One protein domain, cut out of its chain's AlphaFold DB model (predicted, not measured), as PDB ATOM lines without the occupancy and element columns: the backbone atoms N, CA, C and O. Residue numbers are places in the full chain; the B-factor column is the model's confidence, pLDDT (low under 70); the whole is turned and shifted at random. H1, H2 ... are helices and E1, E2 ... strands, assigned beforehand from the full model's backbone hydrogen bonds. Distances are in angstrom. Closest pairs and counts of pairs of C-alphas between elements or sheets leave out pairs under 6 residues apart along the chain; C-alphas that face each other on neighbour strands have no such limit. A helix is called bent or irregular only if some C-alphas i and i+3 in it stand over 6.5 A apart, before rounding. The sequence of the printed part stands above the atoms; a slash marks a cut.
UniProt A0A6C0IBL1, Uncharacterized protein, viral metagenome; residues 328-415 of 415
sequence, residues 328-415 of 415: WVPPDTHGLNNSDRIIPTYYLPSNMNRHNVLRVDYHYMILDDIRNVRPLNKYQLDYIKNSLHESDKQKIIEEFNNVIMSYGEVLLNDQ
ATOM      1  N   TRP A 328      54.025  12.854 -32.778       77.75
ATOM      2  CA  TRP A 328      54.510  11.676 -32.079       77.75
ATOM      3  C   TRP A 328      55.290  10.790 -33.053       77.75
ATOM      4  O   TRP A 328      54.756  10.323 -34.066       77.75
ATOM      5  N   VAL A 329      56.570  10.588 -32.747       77.50
ATOM      6  CA  VAL A 329      57.442   9.642 -33.436       77.50
ATOM      7  C   VAL A 329      57.606   8.449 -32.496       77.50
ATOM      8  O   VAL A 329      58.128   8.631 -31.392       77.50
ATOM      9  N   PRO A 330      57.135   7.245 -32.866       76.81
ATOM     10  CA  PRO A 330      57.392   6.058 -32.064       76.81
ATOM     11  C   PRO A 330      58.905   5.875 -31.929       76.81
ATOM     12  O   PRO A 330      59.630   6.022 -32.915       76.81
ATOM     13  N   PRO A 331      59.413   5.535 -30.743       76.38
ATOM     14  CA  PRO A 331      60.800   5.138 -30.643       76.38
ATOM     15  C   PRO A 331      60.971   3.759 -31.298       76.38
ATOM     16  O   PRO A 331      60.187   2.842 -31.056       76.38
ATOM     17  N   ASP A 332      62.030   3.591 -32.091       71.94
ATOM     18  CA  ASP A 332      62.369   2.308 -32.738       71.94
ATOM     19  C   ASP A 332      62.683   1.197 -31.721       71.94
ATOM     20  O   ASP A 332      62.661  -0.003 -32.021       71.94
ATOM     21  N   THR A 333      63.007   1.611 -30.498       73.81
ATOM     22  CA  THR A 333      63.406   0.750 -29.400       73.81
ATOM     23  C   THR A 333      62.618   1.072 -28.145       73.81
ATOM     24  O   THR A 333      62.639   2.207 -27.663       73.81
ATOM     25  N   HIS A 334      61.992   0.054 -27.565       71.25
ATOM     26  CA  HIS A 334      61.322   0.166 -26.276       71.25
ATOM     27  C   HIS A 334      62.101  -0.599 -25.210       71.25
ATOM     28  O   HIS A 334      62.445  -1.771 -25.378       71.25
ATOM     29  N   GLY A 335      62.360   0.065 -24.083       72.50
ATOM     30  CA  GLY A 335      62.791  -0.627 -22.874       72.50
ATOM     31  C   GLY A 335      61.659  -1.512 -22.351       72.50
ATOM     32  O   GLY A 335      60.514  -1.060 -22.245       72.50
ATOM     33  N   LEU A 336      61.981  -2.756 -21.987       68.81
ATOM     34  CA  LEU A 336      61.021  -3.747 -21.479       68.81
ATOM     35  C   LEU A 336      60.197  -3.252 -20.278       68.81
ATOM     36  O   LEU A 336      59.059  -3.675 -20.100       68.81
ATOM     37  N   ASN A 337      60.715  -2.294 -19.509       68.12
ATOM     38  CA  ASN A 337      60.052  -1.722 -18.333       68.12
ATOM     39  C   ASN A 337      58.712  -1.024 -18.647       68.12
ATOM     40  O   ASN A 337      57.871  -0.915 -17.762       68.12
ATOM     41  N   ASN A 338      58.504  -0.580 -19.894       66.69
ATOM     42  CA  ASN A 338      57.236  -0.013 -20.374       66.69
ATOM     43  C   ASN A 338      56.563  -0.902 -21.436       66.69
ATOM     44  O   ASN A 338      55.580  -0.485 -22.052       66.69
ATOM     45  N   SER A 339      57.101  -2.104 -21.675       69.00
ATOM     46  CA  SER A 339      56.692  -2.945 -22.801       69.00
ATOM     47  C   SER A 339      55.281  -3.478 -22.651       69.00
ATOM     48  O   SER A 339      54.553  -3.374 -23.616       69.00
ATOM     49  N   ASP A 340      54.826  -3.904 -21.472       70.38
ATOM     50  CA  ASP A 340      53.500  -4.538 -21.335       70.38
ATOM     51  C   ASP A 340      52.328  -3.652 -21.801       70.38
ATOM     52  O   ASP A 340      51.272  -4.149 -22.193       70.38
ATOM     53  N   ARG A 341      52.499  -2.320 -21.769       77.50
ATOM     54  CA  ARG A 341      51.499  -1.361 -22.272       77.50
ATOM     55  C   ARG A 341      51.549  -1.155 -23.787       77.50
ATOM     56  O   ARG A 341      50.557  -0.717 -24.363       77.50
ATOM     57  N   ILE A 342      52.701  -1.402 -24.400       80.56
ATOM     58  CA  ILE A 342      53.028  -1.042 -25.785       80.56
ATOM     59  C   ILE A 342      53.088  -2.289 -26.675       80.56
ATOM     60  O   ILE A 342      52.540  -2.308 -27.774       80.56
ATOM     61  N   ILE A 343      53.745  -3.324 -26.170       83.88
ATOM     62  CA  ILE A 343      53.974  -4.635 -26.751       83.88
ATOM     63  C   ILE A 343      53.178  -5.634 -25.908       83.88
ATOM     64  O   ILE A 343      53.529  -5.903 -24.756       83.88
ATOM     65  N   PRO A 344      52.100  -6.197 -26.457       82.94
ATOM     66  CA  PRO A 344      51.369  -7.247 -25.778       82.94
ATOM     67  C   PRO A 344      52.272  -8.423 -25.385       82.94
ATOM     68  O   PRO A 344      53.173  -8.814 -26.129       82.94
ATOM     69  N   THR A 345      51.993  -9.036 -24.234       85.50
ATOM     70  CA  THR A 345      52.834 -10.097 -23.648       85.50
ATOM     71  C   THR A 345      53.027 -11.310 -24.556       85.50
ATOM     72  O   THR A 345      54.024 -12.010 -24.427       85.50
ATOM     73  N   TYR A 346      52.121 -11.549 -25.507       83.44
ATOM     74  CA  TYR A 346      52.235 -12.640 -26.477       83.44
ATOM     75  C   TYR A 346      53.314 -12.422 -27.552       83.44
ATOM     76  O   TYR A 346      53.664 -13.379 -28.238       83.44
ATOM     77  N   TYR A 347      53.875 -11.216 -27.682       84.94
ATOM     78  CA  TYR A 347      55.085 -10.973 -28.481       84.94
ATOM     79  C   TYR A 347      56.375 -11.097 -27.663       84.94
ATOM     80  O   TYR A 347      57.468 -11.088 -28.231       84.94
ATOM     81  N   LEU A 348      56.275 -11.194 -26.334       86.31
ATOM     82  CA  LEU A 348      57.433 -11.297 -25.458       86.31
ATOM     83  C   LEU A 348      57.834 -12.773 -25.310       86.31
ATOM     84  O   LEU A 348      57.031 -13.587 -24.849       86.31
ATOM     85  N   PRO A 349      59.079 -13.154 -25.651       82.56
ATOM     86  CA  PRO A 349      59.567 -14.496 -25.373       82.56
ATOM     87  C   PRO A 349      59.591 -14.733 -23.863       82.56
ATOM     88  O   PRO A 349      60.089 -13.894 -23.111       82.56
ATOM     89  N   SER A 350      59.142 -15.907 -23.414       82.56
ATOM     90  CA  SER A 350      59.044 -16.247 -21.984       82.56
ATOM     91  C   SER A 350      60.370 -16.146 -21.215       82.56
ATOM     92  O   SER A 350      60.358 -16.019 -19.996       82.56
ATOM     93  N   ASN A 351      61.505 -16.166 -21.921       82.06
ATOM     94  CA  ASN A 351      62.851 -16.145 -21.344       82.06
ATOM     95  C   ASN A 351      63.591 -14.808 -21.544       82.06
ATOM     96  O   ASN A 351      64.815 -14.769 -21.413       82.06
ATOM     97  N   MET A 352      62.908 -13.714 -21.902       77.62
ATOM     98  CA  MET A 352      63.600 -12.433 -22.072       77.62
ATOM     99  C   MET A 352      63.923 -11.756 -20.736       77.62
ATOM    100  O   MET A 352      63.047 -11.452 -19.929       77.62
ATOM    101  N   ASN A 353      65.211 -11.462 -20.538       74.75
ATOM    102  CA  ASN A 353      65.672 -10.603 -19.453       74.75
ATOM    103  C   ASN A 353      65.094  -9.196 -19.622       74.75
ATOM    104  O   ASN A 353      65.217  -8.608 -20.693       74.75
ATOM    105  N   ARG A 354      64.562  -8.621 -18.535       68.94
ATOM    106  CA  ARG A 354      63.960  -7.269 -18.475       68.94
ATOM    107  C   ARG A 354      64.896  -6.122 -18.890       68.94
ATOM    108  O   ARG A 354      64.459  -4.985 -19.003       68.94
ATOM    109  N   HIS A 355      66.173  -6.407 -19.120       70.06
ATOM    110  CA  HIS A 355      67.172  -5.439 -19.570       70.06
ATOM    111  C   HIS A 355      67.363  -5.416 -21.089       70.06
ATOM    112  O   HIS A 355      68.091  -4.566 -21.596       70.06
ATOM    113  N   ASN A 356      66.720  -6.323 -21.826       75.81
ATOM    114  CA  ASN A 356      66.854  -6.364 -23.273       75.81
ATOM    115  C   ASN A 356      66.055  -5.225 -23.919       75.81
ATOM    116  O   ASN A 356      64.890  -4.980 -23.607       75.81
ATOM    117  N   VAL A 357      66.698  -4.518 -24.841       75.94
ATOM    118  CA  VAL A 357      66.031  -3.531 -25.686       75.94
ATOM    119  C   VAL A 357      65.299  -4.281 -26.793       75.94
ATOM    120  O   VAL A 357      65.909  -5.068 -27.517       75.94
ATOM    121  N   LEU A 358      63.993  -4.049 -26.921       79.12
ATOM    122  CA  LEU A 358      63.192  -4.635 -27.988       79.12
ATOM    123  C   LEU A 358      63.112  -3.668 -29.159       79.12
ATOM    124  O   LEU A 358      62.660  -2.532 -29.006       79.12
ATOM    125  N   ARG A 359      63.528  -4.146 -30.331       83.75
ATOM    126  CA  ARG A 359      63.240  -3.485 -31.600       83.75
ATOM    127  C   ARG A 359      61.827  -3.874 -32.013       83.75
ATOM    128  O   ARG A 359      61.564  -5.056 -32.233       83.75
ATOM    129  N   VAL A 360      60.929  -2.896 -32.067       86.69
ATOM    130  CA  VAL A 360      59.508  -3.134 -32.346       86.69
ATOM    131  C   VAL A 360      59.199  -2.688 -33.761       86.69
ATOM    132  O   VAL A 360      59.321  -1.512 -34.087       86.69
ATOM    133  N   ASP A 361      58.763  -3.626 -34.595       91.38
ATOM    134  CA  ASP A 361      58.151  -3.300 -35.877       91.38
ATOM    135  C   ASP A 361      56.640  -3.140 -35.670       91.38
ATOM    136  O   ASP A 361      55.879  -4.112 -35.647       91.38
ATOM    137  N   TYR A 362      56.210  -1.894 -35.470       92.38
ATOM    138  CA  TYR A 362      54.797  -1.578 -35.268       92.38
ATOM    139  C   TYR A 362      53.936  -1.964 -36.468       92.38
ATOM    140  O   TYR A 362      52.800  -2.392 -36.270       92.38
ATOM    141  N   HIS A 363      54.451  -1.837 -37.694       94.31
ATOM    142  CA  HIS A 363      53.691  -2.176 -38.893       94.31
ATOM    143  C   HIS A 363      53.395  -3.676 -38.931       94.31
ATOM    144  O   HIS A 363      52.239  -4.072 -39.094       94.31
ATOM    145  N   TYR A 364      54.412  -4.503 -38.676       94.88
ATOM    146  CA  TYR A 364      54.236  -5.948 -38.549       94.88
ATOM    147  C   TYR A 364      53.260  -6.313 -37.421       94.88
ATOM    148  O   TYR A 364      52.336  -7.095 -37.635       94.88
ATOM    149  N   MET A 365      53.432  -5.713 -36.238       94.75
ATOM    150  CA  MET A 365      52.601  -5.990 -35.061       94.75
ATOM    151  C   MET A 365      51.122  -5.658 -35.305       94.75
ATOM    152  O   MET A 365      50.238  -6.404 -34.898       94.75
ATOM    153  N   ILE A 366      50.840  -4.552 -35.998       96.06
ATOM    154  CA  ILE A 366      49.471  -4.169 -36.364       96.06
ATOM    155  C   ILE A 366      48.851  -5.186 -37.324       96.06
ATOM    156  O   ILE A 366      47.703  -5.581 -37.129       96.06
ATOM    157  N   LEU A 367      49.590  -5.610 -38.353       96.38
ATOM    158  CA  LEU A 367      49.090  -6.593 -39.313       96.38
ATOM    159  C   LEU A 367      48.830  -7.948 -38.645       96.38
ATOM    160  O   LEU A 367      47.794  -8.558 -38.907       96.38
ATOM    161  N   ASP A 368      49.724  -8.408 -37.765       95.88
ATOM    162  CA  ASP A 368      49.516  -9.649 -37.010       95.88
ATOM    163  C   ASP A 368      48.295  -9.550 -36.087       95.88
ATOM    164  O   ASP A 368      47.451 -10.450 -36.076       95.88
ATOM    165  N   ASP A 369      48.127  -8.436 -35.376       95.94
ATOM    166  CA  ASP A 369      46.961  -8.245 -34.514       95.94
ATOM    167  C   ASP A 369      45.656  -8.205 -35.316       95.94
ATOM    168  O   ASP A 369      44.674  -8.817 -34.901       95.94
ATOM    169  N   ILE A 370      45.641  -7.579 -36.495       96.25
ATOM    170  CA  ILE A 370      44.474  -7.582 -37.390       96.25
ATOM    171  C   ILE A 370      44.149  -8.999 -37.872       96.25
ATOM    172  O   ILE A 370      42.999  -9.426 -37.755       96.25
ATOM    173  N   ARG A 371      45.147  -9.753 -38.349       95.38
ATOM    174  CA  ARG A 371      44.979 -11.144 -38.815       95.38
ATOM    175  C   ARG A 371      44.431 -12.063 -37.733       95.38
ATOM    176  O   ARG A 371      43.624 -12.944 -38.013       95.38
ATOM    177  N   ASN A 372      44.844 -11.832 -36.491       94.56
ATOM    178  CA  ASN A 372      44.401 -12.595 -35.330       94.56
ATOM    179  C   ASN A 372      43.152 -12.002 -34.648       94.56
ATOM    180  O   ASN A 372      42.785 -12.450 -33.558       94.56
ATOM    181  N   VAL A 373      42.504 -10.996 -35.253       93.94
ATOM    182  CA  VAL A 373      41.304 -10.315 -34.723       93.94
ATOM    183  C   VAL A 373      41.518  -9.794 -33.295       93.94
ATOM    184  O   VAL A 373      40.634  -9.825 -32.432       93.94
ATOM    185  N   ARG A 374      42.733  -9.326 -33.013       93.19
ATOM    186  CA  ARG A 374      43.112  -8.754 -31.726       93.19
ATOM    187  C   ARG A 374      42.838  -7.253 -31.710       93.19
ATOM    188  O   ARG A 374      42.966  -6.566 -32.726       93.19
ATOM    189  N   PRO A 375      42.450  -6.709 -30.549       92.12
ATOM    190  CA  PRO A 375      42.264  -5.281 -30.417       92.12
ATOM    191  C   PRO A 375      43.612  -4.555 -30.485       92.12
ATOM    192  O   PRO A 375      44.460  -4.745 -29.617       92.12
ATOM    193  N   LEU A 376      43.766  -3.668 -31.473       93.44
ATOM    194  CA  LEU A 376      44.859  -2.697 -31.499       93.44
ATOM    195  C   LEU A 376      44.887  -1.823 -30.234       93.44
ATOM    196  O   LEU A 376      43.860  -1.296 -29.790       93.44
ATOM    197  N   ASN A 377      46.075  -1.656 -29.668       92.38
ATOM    198  CA  ASN A 377      46.333  -0.803 -28.521       92.38
ATOM    199  C   ASN A 377      46.460   0.679 -28.927       92.38
ATOM    200  O   ASN A 377      46.597   1.024 -30.099       92.38
ATOM    201  N   LYS A 378      46.437   1.579 -27.936       91.69
ATOM    202  CA  LYS A 378      46.497   3.030 -28.176       91.69
ATOM    203  C   LYS A 378      47.740   3.456 -28.975       91.69
ATOM    204  O   LYS A 378      47.621   4.295 -29.857       91.69
ATOM    205  N   TYR A 379      48.899   2.856 -28.714       91.06
ATOM    206  CA  TYR A 379      50.157   3.205 -29.381       91.06
ATOM    207  C   TYR A 379      50.170   2.789 -30.852       91.06
ATOM    208  O   TYR A 379      50.643   3.538 -31.699       91.06
ATOM    209  N   GLN A 380      49.600   1.627 -31.171       93.06
ATOM    210  CA  GLN A 380      49.392   1.183 -32.549       93.06
ATOM    211  C   GLN A 380      48.470   2.146 -33.301       93.06
ATOM    212  O   GLN A 380      48.750   2.509 -34.440       93.06
ATOM    213  N   LEU A 381      47.394   2.604 -32.659       94.06
ATOM    214  CA  LEU A 381      46.468   3.570 -33.253       94.06
ATOM    215  C   LEU A 381      47.131   4.939 -33.469       94.06
ATOM    216  O   LEU A 381      46.997   5.520 -34.547       94.06
ATOM    217  N   ASP A 382      47.890   5.425 -32.485       92.06
ATOM    218  CA  ASP A 382      48.654   6.671 -32.593       92.06
ATOM    219  C   ASP A 382      49.729   6.575 -33.693       92.06
ATOM    220  O   ASP A 382      49.919   7.526 -34.454       92.06
ATOM    221  N   TYR A 383      50.367   5.409 -33.851       93.62
ATOM    222  CA  TYR A 383      51.315   5.132 -34.933       93.62
ATOM    223  C   TYR A 383      50.662   5.194 -36.315       93.62
ATOM    224  O   TYR A 383      51.165   5.889 -37.204       93.62
ATOM    225  N   ILE A 384      49.514   4.526 -36.485       94.50
ATOM    226  CA  ILE A 384      48.734   4.566 -37.732       94.50
ATOM    227  C   ILE A 384      48.358   6.007 -38.068       94.50
ATOM    228  O   ILE A 384      48.462   6.414 -39.221       94.50
ATOM    229  N   LYS A 385      47.931   6.787 -37.070       93.19
ATOM    230  CA  LYS A 385      47.451   8.153 -37.284       93.19
ATOM    231  C   LYS A 385      48.576   9.118 -37.655       93.19
ATOM    232  O   LYS A 385      48.420   9.896 -38.595       93.19
ATOM    233  N   ASN A 386      49.680   9.086 -36.911       93.06
ATOM    234  CA  ASN A 386      50.651  10.182 -36.911       93.06
ATOM    235  C   ASN A 386      51.931   9.872 -37.695       93.06
ATOM    236  O   ASN A 386      52.569  10.793 -38.208       93.06
ATOM    237  N   SER A 387      52.334   8.605 -37.771       93.50
ATOM    238  CA  SER A 387      53.689   8.240 -38.204       93.50
ATOM    239  C   SER A 387      53.703   7.401 -39.477       93.50
ATOM    240  O   SER A 387      54.669   7.468 -40.235       93.50
ATOM    241  N   LEU A 388      52.647   6.627 -39.727       93.75
ATOM    242  CA  LEU A 388      52.596   5.704 -40.851       93.75
ATOM    243  C   LEU A 388      52.360   6.426 -42.189       93.75
ATOM    244  O   LEU A 388      51.527   7.330 -42.287       93.75
ATOM    245  N   HIS A 389      53.077   6.003 -43.235       95.56
ATOM    246  CA  HIS A 389      52.882   6.515 -44.591       95.56
ATOM    247  C   HIS A 389      51.536   6.049 -45.172       95.56
ATOM    248  O   HIS A 389      51.058   4.956 -44.866       95.56
ATOM    249  N   GLU A 390      50.933   6.853 -46.050       94.19
ATOM    250  CA  GLU A 390      49.592   6.587 -46.590       94.19
ATOM    251  C   GLU A 390      49.510   5.256 -47.359       94.19
ATOM    252  O   GLU A 390      48.519   4.537 -47.269       94.19
ATOM    253  N   SER A 391      50.592   4.858 -48.036       96.31
ATOM    254  CA  SER A 391      50.672   3.550 -48.705       96.31
ATOM    255  C   SER A 391      50.567   2.371 -47.739       96.31
ATOM    256  O   SER A 391      49.993   1.341 -48.077       96.31
ATOM    257  N   ASP A 392      51.130   2.498 -46.538       96.50
ATOM    258  CA  ASP A 392      51.114   1.422 -45.548       96.50
ATOM    259  C   ASP A 392      49.812   1.426 -44.747       96.50
ATOM    260  O   ASP A 392      49.327   0.361 -44.366       96.50
ATOM    261  N   LYS A 393      49.182   2.596 -44.577       95.88
ATOM    262  CA  LYS A 393      47.792   2.689 -44.110       95.88
ATOM    263  C   LYS A 393      46.850   1.936 -45.045       95.88
ATOM    264  O   LYS A 393      46.037   1.150 -44.570       95.88
ATOM    265  N   GLN A 394      47.007   2.112 -46.356       95.88
ATOM    266  CA  GLN A 394      46.196   1.411 -47.350       95.88
ATOM    267  C   GLN A 394      46.342  -0.116 -47.242       95.88
ATOM    268  O   GLN A 394      45.336  -0.822 -47.235       95.88
ATOM    269  N   LYS A 395      47.563  -0.630 -47.036       96.94
ATOM    270  CA  LYS A 395      47.785  -2.068 -46.783       96.94
ATOM    271  C   LYS A 395      47.083  -2.560 -45.516       96.94
ATOM    272  O   LYS A 395      46.514  -3.645 -45.514       96.94
ATOM    273  N   ILE A 396      47.106  -1.768 -44.442       96.81
ATOM    274  CA  ILE A 396      46.400  -2.097 -43.193       96.81
ATOM    275  C   ILE A 396      44.886  -2.172 -43.426       96.81
ATOM    276  O   ILE A 396      44.238  -3.083 -42.913       96.81
ATOM    277  N   ILE A 397      44.321  -1.251 -44.215       95.81
ATOM    278  CA  ILE A 397      42.897  -1.265 -44.591       95.81
ATOM    279  C   ILE A 397      42.560  -2.522 -45.397       95.81
ATOM    280  O   ILE A 397      41.554  -3.174 -45.122       95.81
ATOM    281  N   GLU A 398      43.381  -2.851 -46.393       96.56
ATOM    282  CA  GLU A 398      43.194  -4.033 -47.238       96.56
ATOM    283  C   GLU A 398      43.224  -5.316 -46.408       96.56
ATOM    284  O   GLU A 398      42.296  -6.118 -46.493       96.56
ATOM    285  N   GLU A 399      44.223  -5.472 -45.538       97.44
ATOM    286  CA  GLU A 399      44.322  -6.619 -44.633       97.44
ATOM    287  C   GLU A 399      43.105  -6.710 -43.699       97.44
ATOM    288  O   GLU A 399      42.513  -7.775 -43.538       97.44
ATOM    289  N   PHE A 400      42.675  -5.584 -43.126       96.56
ATOM    290  CA  PHE A 400      41.500  -5.534 -42.260       96.56
ATOM    291  C   PHE A 400      40.215  -5.941 -42.990       96.56
ATOM    292  O   PHE A 400      39.427  -6.726 -42.461       96.56
ATOM    293  N   ASN A 401      40.011  -5.455 -44.216       95.00
ATOM    294  CA  ASN A 401      38.865  -5.845 -45.035       95.00
ATOM    295  C   ASN A 401      38.920  -7.332 -45.405       95.00
ATOM    296  O   ASN A 401      37.894  -8.002 -45.317       95.00
ATOM    297  N   ASN A 402      40.099  -7.862 -45.740       96.25
ATOM    298  CA  ASN A 402      40.276  -9.285 -46.033       96.25
ATOM    299  C   ASN A 402      39.867 -10.157 -44.839       96.25
ATOM    300  O   ASN A 402      39.117 -11.117 -45.013       96.25
ATOM    301  N   VAL A 403      40.281  -9.780 -43.623       95.81
ATOM    302  CA  VAL A 403      39.887 -10.477 -42.389       95.81
ATOM    303  C   VAL A 403      38.375 -10.386 -42.161       95.81
ATOM    304  O   VAL A 403      37.736 -11.388 -41.852       95.81
ATOM    305  N   ILE A 404      37.752  -9.217 -42.346       93.50
ATOM    306  CA  ILE A 404      36.286  -9.099 -42.212       93.50
ATOM    307  C   ILE A 404      35.570 -10.035 -43.182       93.50
ATOM    308  O   ILE A 404      34.629 -10.717 -42.777       93.50
ATOM    309  N   MET A 405      36.006 -10.068 -44.443       92.81
ATOM    310  CA  MET A 405      35.386 -10.906 -45.465       92.81
ATOM    311  C   MET A 405      35.531 -12.391 -45.124       92.81
ATOM    312  O   MET A 405      34.530 -13.105 -45.134       92.81
ATOM    313  N   SER A 406      36.721 -12.838 -44.702       93.94
ATOM    314  CA  SER A 406      36.937 -14.240 -44.323       93.94
ATOM    315  C   SER A 406      36.096 -14.659 -43.113       93.94
ATOM    316  O   SER A 406      35.571 -15.768 -43.073       93.94
ATOM    317  N   TYR A 407      35.924 -13.778 -42.121       90.06
ATOM    318  CA  TYR A 407      35.065 -14.068 -40.967       90.06
ATOM    319  C   TYR A 407      33.571 -13.982 -41.300       90.06
ATOM    320  O   TYR A 407      32.772 -14.708 -40.706       90.06
ATOM    321  N   GLY A 408      33.186 -13.117 -42.241       86.94
ATOM    322  CA  GLY A 408      31.816 -13.018 -42.737       86.94
ATOM    323  C   GLY A 408      31.349 -14.314 -43.397       86.94
ATOM    324  O   GLY A 408      30.249 -14.776 -43.106       86.94
ATOM    325  N   GLU A 409      32.203 -14.940 -44.209       87.56
ATOM    326  CA  GLU A 409      31.911 -16.234 -44.843       87.56
ATOM    327  C   GLU A 409      31.699 -17.349 -43.812       87.56
ATOM    328  O   GLU A 409      30.747 -18.120 -43.920       87.56
ATOM    329  N   VAL A 410      32.528 -17.402 -42.763       85.81
ATOM    330  CA  VAL A 410      32.376 -18.397 -41.686       85.81
ATOM    331  C   VAL A 410      31.057 -18.203 -40.934       85.81
ATOM    332  O   VAL A 410      30.345 -19.169 -40.686       85.81
ATOM    333  N   LEU A 411      30.691 -16.958 -40.611       78.38
ATOM    334  CA  LEU A 411      29.454 -16.668 -39.876       78.38
ATOM    335  C   LEU A 411      28.177 -16.931 -40.687       78.38
ATOM    336  O   LEU A 411      27.127 -17.153 -40.083       78.38
ATOM    337  N   LEU A 412      28.250 -16.872 -42.020       81.56
ATOM    338  CA  LEU A 412      27.127 -17.187 -42.903       81.56
ATOM    339  C   LEU A 412      26.945 -18.696 -43.109       81.56
ATOM    340  O   LEU A 412      25.817 -19.127 -43.305       81.56
ATOM    341  N   ASN A 413      28.019 -19.486 -43.031       82.81
ATOM    342  CA  ASN A 413      27.955 -20.944 -43.190       82.81
ATOM    343  C   ASN A 413      27.480 -21.690 -41.927       82.81
ATOM    344  O   ASN A 413      27.112 -22.857 -42.016       82.81
ATOM    345  N   ASP A 414      27.492 -21.030 -40.765       75.75
ATOM    346  CA  ASP A 414      27.013 -21.581 -39.486       75.75
ATOM    347  C   ASP A 414      25.497 -21.357 -39.248       75.75
ATOM    348  O   ASP A 414      24.992 -21.675 -38.164       75.75
ATOM    349  N   GLN A 415      24.770 -20.792 -40.224       68.12
ATOM    350  CA  GLN A 415      23.304 -20.636 -40.226       68.12
ATOM    351  C   GLN A 415      22.660 -21.623 -41.193       68.12
ATOM    352  O   GLN A 415      21.588 -22.156 -40.822       68.12
TER     353      GLN A 415
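This is residues 328 to 415 of the 415 residues of an uncharacterized protein of viral metagenome (UniProt A0A6C0IBL1). H2 sits in the middle, with long H4 side by side and residues 408 to 415 sticking out; H3 crosses H2 steeply, and the far end holds strand pair E1 and E2 with H1. The 88 printed residues include, in order, E1, H1, E2, H2, H3, H4: mostly helix, antiparallel strands. The whole is loose, radius of gyration of the C-alphas 15.3 A, spanning 50 by 32 by 16 A.

Find E1, residues 333 to 335, at C-alpha 333 (63.406, 0.750, -29.400); then H1, residues 336 to 342, E2, residues 357 to 359, H2, residues 362 to 371, H3, residues 378 to 386, and H4, residues 390 to 413, 35.2 A from first to last C-alpha, ending at C-alpha 413 (27.955, -20.944, -43.190).

Between E1 and E2, N 334 and O 358 are 3.0 A apart. H1 is irregular, C-alphas 337 and 340 being 7.7 A apart; 0 of 3 O i to N i+4 pairs but 2 of 4 i+3 pairs are within hydrogen-bond range; H2, H3 and H4 have every i+4 pair. H2 touches H4 residues 392 to 403 alone, closest C-alphas Ile 370 and Phe 400, 6.1 A, at a shallow tilt of 15 degrees. H2 and H3 only just touch, 3 pairs within 8 A, closest C-alphas Ile 366 and Gln 380, 6.6 A.

The printed part has no cut; H1 to E2 is a long link. Residues 336 to 339, 354 and 415 are under pLDDT 70.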